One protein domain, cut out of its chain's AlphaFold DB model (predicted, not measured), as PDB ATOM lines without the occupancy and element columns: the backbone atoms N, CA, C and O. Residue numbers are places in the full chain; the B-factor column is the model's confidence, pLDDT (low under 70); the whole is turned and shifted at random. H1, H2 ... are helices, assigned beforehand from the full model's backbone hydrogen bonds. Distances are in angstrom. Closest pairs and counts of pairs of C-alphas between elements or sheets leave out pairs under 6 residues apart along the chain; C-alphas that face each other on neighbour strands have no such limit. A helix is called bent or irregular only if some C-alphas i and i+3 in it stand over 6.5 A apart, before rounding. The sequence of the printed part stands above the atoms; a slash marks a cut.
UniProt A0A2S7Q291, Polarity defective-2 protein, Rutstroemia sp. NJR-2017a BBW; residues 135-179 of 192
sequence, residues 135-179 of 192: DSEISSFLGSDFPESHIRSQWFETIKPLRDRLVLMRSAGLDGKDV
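What this domain is: This is residues 135 to 179 of the 192 residues of the protein "Polarity defective-2 protein" of Rutstroemia sp. NJR-2017a BBW (UniProt A0A2S7Q291). One long, gently bent helix, H2, makes the length of a rod, with the short helix H1 set crosswise at its first end and the tail, residues 172 to 179, folding back at its other end. The printed part has 45 residues with two named helices, H1 then H2, and no named strand: all helix. It is extended, with a radius of gyration of the C-alphas of 14.5 A and spans of 43 by 14 by 14 A.

Where its parts are: H1, residues 135 to 142, begins at C-alpha 135 (-42.545, -15.994, 38.775) and is 10.5 A long. H2, residues 148 to 171, was assigned as one helix by its hydrogen bonds but is bent: C-alphas 157 and 160 are 6.7 A apart. Its arms are H2a, residues 148 to 157, 14.1 A, and H2b, residues 160 to 171, 16.6 A, ending at C-alpha 171 (-56.763, -42.890, 43.313).

How they stand to each other: H1 and H2a touch, the closest C-alphas being those of Asp 135 and Glu 148, 5.2 A apart. Their lines are only just about perpendicular, at 73 degrees. H2a and H2b stand at a shallow tilt of 27 degrees. H1 and H2b are apart. In H1, H2a and H2b every O i to N i+4 pair is within hydrogen-bond range.

The domain as a whole: The C-alphas farthest apart, Ser 144 and Gly 173, are 43.4 A apart. Residues 153 to 161, which belong to H2, stand free. The printed part has no cut, and the link from H1 to H2 is tight. Mean pLDDT of the printed part is 85.1; residue 135 is under 70.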
ATOM      1  N   ASP A 135     -43.651 -15.505  39.603       68.50
ATOM      2  CA  ASP A 135     -42.545 -15.994  38.775       68.50
ATOM      3  C   ASP A 135     -41.444 -14.936  38.580       68.50
ATOM      4  O   ASP A 135     -40.277 -15.290  38.474       68.50
ATOM      5  N   SER A 136     -41.802 -13.649  38.552       71.88
ATOM      6  CA  SER A 136     -40.878 -12.514  38.424       71.88
ATOM      7  C   SER A 136     -40.049 -12.301  39.677       71.88
ATOM      8  O   SER A 136     -38.838 -12.113  39.608       71.88
ATOM      9  N   GLU A 137     -40.701 -12.399  40.833       76.31
ATOM     10  CA  GLU A 137     -40.041 -12.324  42.131       76.31
ATOM     11  C   GLU A 137     -39.033 -13.473  42.277       76.31
ATOM     12  O   GLU A 137     -37.861 -13.243  42.560       76.31
ATOM     13  N   ILE A 138     -39.439 -14.705  41.956       73.81
ATOM     14  CA  ILE A 138     -38.546 -15.874  41.979       73.81
ATOM     15  C   ILE A 138     -37.413 -15.734  40.946       73.81
ATOM     16  O   ILE A 138     -36.267 -16.054  41.250       73.81
ATOM     17  N   SER A 139     -37.700 -15.218  39.746       80.19
ATOM     18  CA  SER A 139     -36.690 -14.944  38.713       80.19
ATOM     19  C   SER A 139     -35.651 -13.926  39.195       80.19
ATOM     20  O   SER A 139     -34.459 -14.117  38.967       80.19
ATOM     21  N   SER A 140     -36.069 -12.903  39.952       80.50
ATOM     22  CA  SER A 140     -35.157 -11.894  40.501       80.50
ATOM     23  C   SER A 140     -34.126 -12.468  41.482       80.50
ATOM     24  O   SER A 140     -32.984 -12.015  41.493       80.50
ATOM     25  N   PHE A 141     -34.487 -13.510  42.240       82.69
ATOM     26  CA  PHE A 141     -33.560 -14.204  43.140       82.69
ATOM     27  C   PHE A 141     -32.580 -15.132  42.411       82.69
ATOM     28  O   PHE A 141     -31.497 -15.400  42.925       82.69
ATOM     29  N   LEU A 142     -32.955 -15.644  41.236       81.50
ATOM     30  CA  LEU A 142     -32.165 -16.615  40.468       81.50
ATOM     31  C   LEU A 142     -31.226 -15.960  39.444       81.50
ATOM     32  O   LEU A 142     -30.324 -16.622  38.934       81.50
ATOM     33  N   GLY A 143     -31.405 -14.665  39.174       77.94
ATOM     34  CA  GLY A 143     -30.547 -13.885  38.286       77.94
ATOM     35  C   GLY A 143     -30.999 -13.886  36.822       77.94
ATOM     36  O   GLY A 143     -31.970 -14.533  36.430       77.94
ATOM     37  N   SER A 144     -30.282 -13.120  35.994       75.88
ATOM     38  CA  SER A 144     -30.648 -12.838  34.594       75.88
ATOM     39  C   SER A 144     -30.707 -14.071  33.691       75.88
ATOM     40  O   SER A 144     -31.458 -14.073  32.717       75.88
ATOM     41  N   ASP A 145     -29.964 -15.127  34.028       77.50
ATOM     42  CA  ASP A 145     -29.925 -16.381  33.265       77.50
ATOM     43  C   ASP A 145     -31.164 -17.262  33.507       77.50
ATOM     44  O   ASP A 145     -31.371 -18.274  32.830       77.50
ATOM     45  N   PHE A 146     -32.027 -16.872  34.451       74.12
ATOM     46  CA  PHE A 146     -33.237 -17.601  34.806       74.12
ATOM     47  C   PHE A 146     -34.501 -16.742  34.626       74.12
ATOM     48  O   PHE A 146     -35.114 -16.310  35.606       74.12
ATOM     49  N   PRO A 147     -34.942 -16.489  33.375       81.25
ATOM     50  CA  PRO A 147     -36.168 -15.746  33.109       81.25
ATOM     51  C   PRO A 147     -37.415 -16.445  33.674       81.25
ATOM     52  O   PRO A 147     -37.481 -17.670  33.779       81.25
ATOM     53  N   GLU A 148     -38.472 -15.668  33.931       81.06
ATOM     54  CA  GLU A 148     -39.787 -16.157  34.394       81.06
ATOM     55  C   GLU A 148     -40.330 -17.345  33.582       81.06
ATOM     56  O   GLU A 148     -41.014 -18.234  34.097       81.06
ATOM     57  N   SER A 149     -40.025 -17.372  32.283       79.69
ATOM     58  CA  SER A 149     -40.449 -18.420  31.358       79.69
ATOM     59  C   SER A 149     -39.866 -19.798  31.693       79.69
ATOM     60  O   SER A 149     -40.501 -20.801  31.345       79.69
ATOM     61  N   HIS A 150     -38.711 -19.871  32.367       81.94
ATOM     62  CA  HIS A 150     -38.103 -21.112  32.855       81.94
ATOM     63  C   HIS A 150     -38.806 -21.630  34.110       81.94
ATOM     64  O   HIS A 150     -39.083 -22.823  34.198       81.94
ATOM     65  N   ILE A 151     -39.201 -20.744  35.027       83.31
ATOM     66  CA  ILE A 151     -39.976 -21.120  36.222       83.31
ATOM     67  C   ILE A 151     -41.339 -21.679  35.805       83.31
ATOM     68  O   ILE A 151     -41.736 -22.766  36.234       83.31
ATOM     69  N   ARG A 152     -42.020 -21.000  34.873       83.12
ATOM     70  CA  ARG A 152     -43.268 -21.517  34.290       83.12
ATOM     71  C   ARG A 152     -43.052 -22.844  33.568       83.12
ATOM     72  O   ARG A 152     -43.883 -23.737  33.700       83.12
ATOM     73  N   SER A 153     -41.960 -22.985  32.816       85.50
ATOM     74  CA  SER A 153     -41.619 -24.243  32.135       85.50
ATOM     75  C   SER A 153     -41.489 -25.393  33.126       85.50
ATOM     76  O   SER A 153     -42.183 -26.392  32.973       85.50
ATOM     77  N   GLN A 154     -40.715 -25.213  34.200       86.56
ATOM     78  CA  GLN A 154     -40.554 -26.228  35.242       86.56
ATOM     79  C   GLN A 154     -41.889 -26.608  35.886       86.56
ATOM     80  O   GLN A 154     -42.184 -27.792  36.075       86.56
ATOM     81  N   TRP A 155     -42.752 -25.624  36.155       87.06
ATOM     82  CA  TRP A 155     -44.082 -25.898  36.686       87.06
ATOM     83  C   TRP A 155     -44.939 -26.739  35.731       87.06
ATOM     84  O   TRP A 155     -45.533 -27.733  36.147       87.06
ATOM     85  N   PHE A 156     -45.018 -26.361  34.455       85.38
ATOM     86  CA  PHE A 156     -45.919 -27.011  33.499       85.38
ATOM     87  C   PHE A 156     -45.386 -28.324  32.920       85.38
ATOM     88  O   PHE A 156     -46.193 -29.178  32.553       85.38
ATOM     89  N   GLU A 157     -44.071 -28.487  32.819       85.38
ATOM     90  CA  GLU A 157     -43.439 -29.624  32.138       85.38
ATOM     91  C   GLU A 157     -42.955 -30.700  33.113       85.38
ATOM     92  O   GLU A 157     -42.904 -31.873  32.745       85.38
ATOM     93  N   THR A 158     -42.669 -30.325  34.362       86.31
ATOM     94  CA  THR A 158     -42.121 -31.240  35.371       86.31
ATOM     95  C   THR A 158     -43.092 -31.410  36.537       86.31
ATOM     96  O   THR A 158     -43.586 -32.509  36.789       86.31
ATOM     97  N   ILE A 159     -43.434 -30.317  37.226       89.81
ATOM     98  CA  ILE A 159     -44.132 -30.384  38.519       89.81
ATOM     99  C   ILE A 159     -45.608 -30.763  38.354       89.81
ATOM    100  O   ILE A 159     -46.111 -31.645  39.052       89.81
ATOM    101  N   LYS A 160     -46.323 -30.125  37.421       90.00
ATOM    102  CA  LYS A 160     -47.750 -30.386  37.194       90.00
ATOM    103  C   LYS A 160     -48.009 -31.814  36.681       90.00
ATOM    104  O   LYS A 160     -48.869 -32.471  37.266       90.00
ATOM    105  N   PRO A 161     -47.284 -32.341  35.673       90.44
ATOM    106  CA  PRO A 161     -47.463 -33.725  35.237       90.44
ATOM    107  C   PRO A 161     -47.141 -34.738  36.338       90.44
ATOM    108  O   PRO A 161     -47.881 -35.704  36.503       90.44
ATOM    109  N   LEU A 162     -46.089 -34.500  37.132       91.12
ATOM    110  CA  LEU A 162     -45.760 -35.350  38.276       91.12
ATOM    111  C   LEU A 162     -46.892 -35.363  39.312       91.12
ATOM    112  O   LEU A 162     -47.329 -36.430  39.737       91.12
ATOM    113  N   ARG A 163     -47.415 -34.185  39.676       92.94
ATOM    114  CA  ARG A 163     -48.574 -34.058  40.570       92.94
ATOM    115  C   ARG A 163     -49.770 -34.851  40.045       92.94
ATOM    116  O   ARG A 163     -50.398 -35.577  40.810       92.94
ATOM    117  N   ASP A 164     -50.091 -34.707  38.763       92.62
ATOM    118  CA  ASP A 164     -51.244 -35.376  38.156       92.62
ATOM    119  C   ASP A 164     -51.070 -36.905  38.165       92.62
ATOM    120  O   ASP A 164     -52.012 -37.618  38.510       92.62
ATOM    121  N   ARG A 165     -49.853 -37.411  37.902       91.50
ATOM    122  CA  ARG A 165     -49.512 -38.841  38.032       91.50
ATOM    123  C   ARG A 165     -49.682 -39.344  39.469       91.50
ATOM    124  O   ARG A 165     -50.311 -40.377  39.677       91.50
ATOM    125  N   LEU A 166     -49.192 -38.598  40.462       92.19
ATOM    126  CA  LEU A 166     -49.317 -38.955  41.881       92.19
ATOM    127  C   LEU A 166     -50.778 -39.001  42.352       92.19
ATOM    128  O   LEU A 166     -51.159 -39.899  43.103       92.19
ATOM    129  N   VAL A 167     -51.615 -38.064  41.895       93.12
ATOM    130  CA  VAL A 167     -53.060 -38.077  42.184       93.12
ATOM    131  C   VAL A 167     -53.717 -39.326  41.593       93.12
ATOM    132  O   VAL A 167     -54.518 -39.972  42.270       93.12
ATOM    133  N   LEU A 168     -53.342 -39.696  40.367       91.94
ATOM    134  CA  LEU A 168     -53.826 -40.900  39.689       91.94
ATOM    135  C   LEU A 168     -53.431 -42.177  40.441       91.94
ATOM    136  O   LEU A 168     -54.292 -43.005  40.731       91.94
ATOM    137  N   MET A 169     -52.167 -42.306  40.842       90.19
ATOM    138  CA  MET A 169     -51.694 -43.456  41.622       90.19
ATOM    139  C   MET A 169     -52.389 -43.563  42.973       90.19
ATOM    140  O   MET A 169     -52.867 -44.640  43.329       90.19
ATOM    141  N   ARG A 170     -52.552 -42.435  43.677       91.75
ATOM    142  CA  ARG A 170     -53.310 -42.389  44.929       91.75
ATOM    143  C   ARG A 170     -54.752 -42.856  44.729       91.75
ATOM    144  O   ARG A 170     -55.272 -43.583  45.568       91.75
ATOM    145  N   SER A 171     -55.396 -42.455  43.632       92.31
ATOM    146  CA  SER A 171     -56.763 -42.890  43.313       92.31
ATOM    147  C   SER A 171     -56.859 -44.377  42.952       92.31
ATOM    148  O   SER A 171     -57.884 -44.998  43.210       92.31
ATOM    149  N   ALA A 172     -55.779 -44.959  42.424       91.44
ATOM    150  CA  ALA A 172     -55.661 -46.378  42.101       91.44
ATOM    151  C   ALA A 172     -55.196 -47.245  43.291       91.44
ATOM    152  O   ALA A 172     -55.010 -48.448  43.129       91.44
ATOM    153  N   GLY A 173     -54.982 -46.654  44.474       90.75
ATOM    154  CA  GLY A 173     -54.472 -47.363  45.653       90.75
ATOM    155  C   GLY A 173     -53.001 -47.789  45.545       90.75
ATOM    156  O   GLY A 173     -52.561 -48.645  46.307       90.75
ATOM    157  N   LEU A 174     -52.252 -47.211  44.602       88.44
ATOM    158  CA  LEU A 174     -50.830 -47.474  44.385       88.44
ATOM    159  C   LEU A 174     -49.967 -46.507  45.209       88.44
ATOM    160  O   LEU A 174     -50.370 -45.375  45.489       88.44
ATOM    161  N   ASP A 175     -48.765 -46.948  45.580       89.44
ATOM    162  CA  ASP A 175     -47.808 -46.142  46.339       89.44
ATOM    163  C   ASP A 175     -47.146 -45.094  45.431       89.44
ATOM    164  O   ASP A 175     -46.635 -45.403  44.357       89.44
ATOM    165  N   GLY A 176     -47.140 -43.833  45.864       84.81
ATOM    166  CA  GLY A 176     -46.596 -42.718  45.090       84.81
ATOM    167  C   GLY A 176     -45.085 -42.790  44.863       84.81
ATOM    168  O   GLY A 176     -44.581 -42.088  43.989       84.81
ATOM    169  N   LYS A 177     -44.352 -43.634  45.603       88.75
ATOM    170  CA  LYS A 177     -42.917 -43.855  45.360       88.75
ATOM    171  C   LYS A 177     -42.633 -44.512  44.005       88.75
ATOM    172  O   LYS A 177     -41.560 -44.304  43.450       88.75
ATOM    173  N   ASP A 178     -43.597 -45.267  43.476       89.56
ATOM    174  CA  ASP A 178     -43.464 -46.022  42.227       89.56
ATOM    175  C   ASP A 178     -43.907 -45.188  41.007       89.56
ATOM    176  O   ASP A 178     -44.184 -45.721  39.930       89.56
ATOM    177  N   VAL A 179     -44.032 -43.866  41.179       88.19
ATOM    178  CA  VAL A 179     -44.467 -42.956  40.123       88.19
ATOM    179  C   VAL A 179     -43.467 -42.921  38.979       88.19
ATOM    180  O   VAL A 179     -42.269 -42.728  39.172       88.19
TER     181      VAL A 179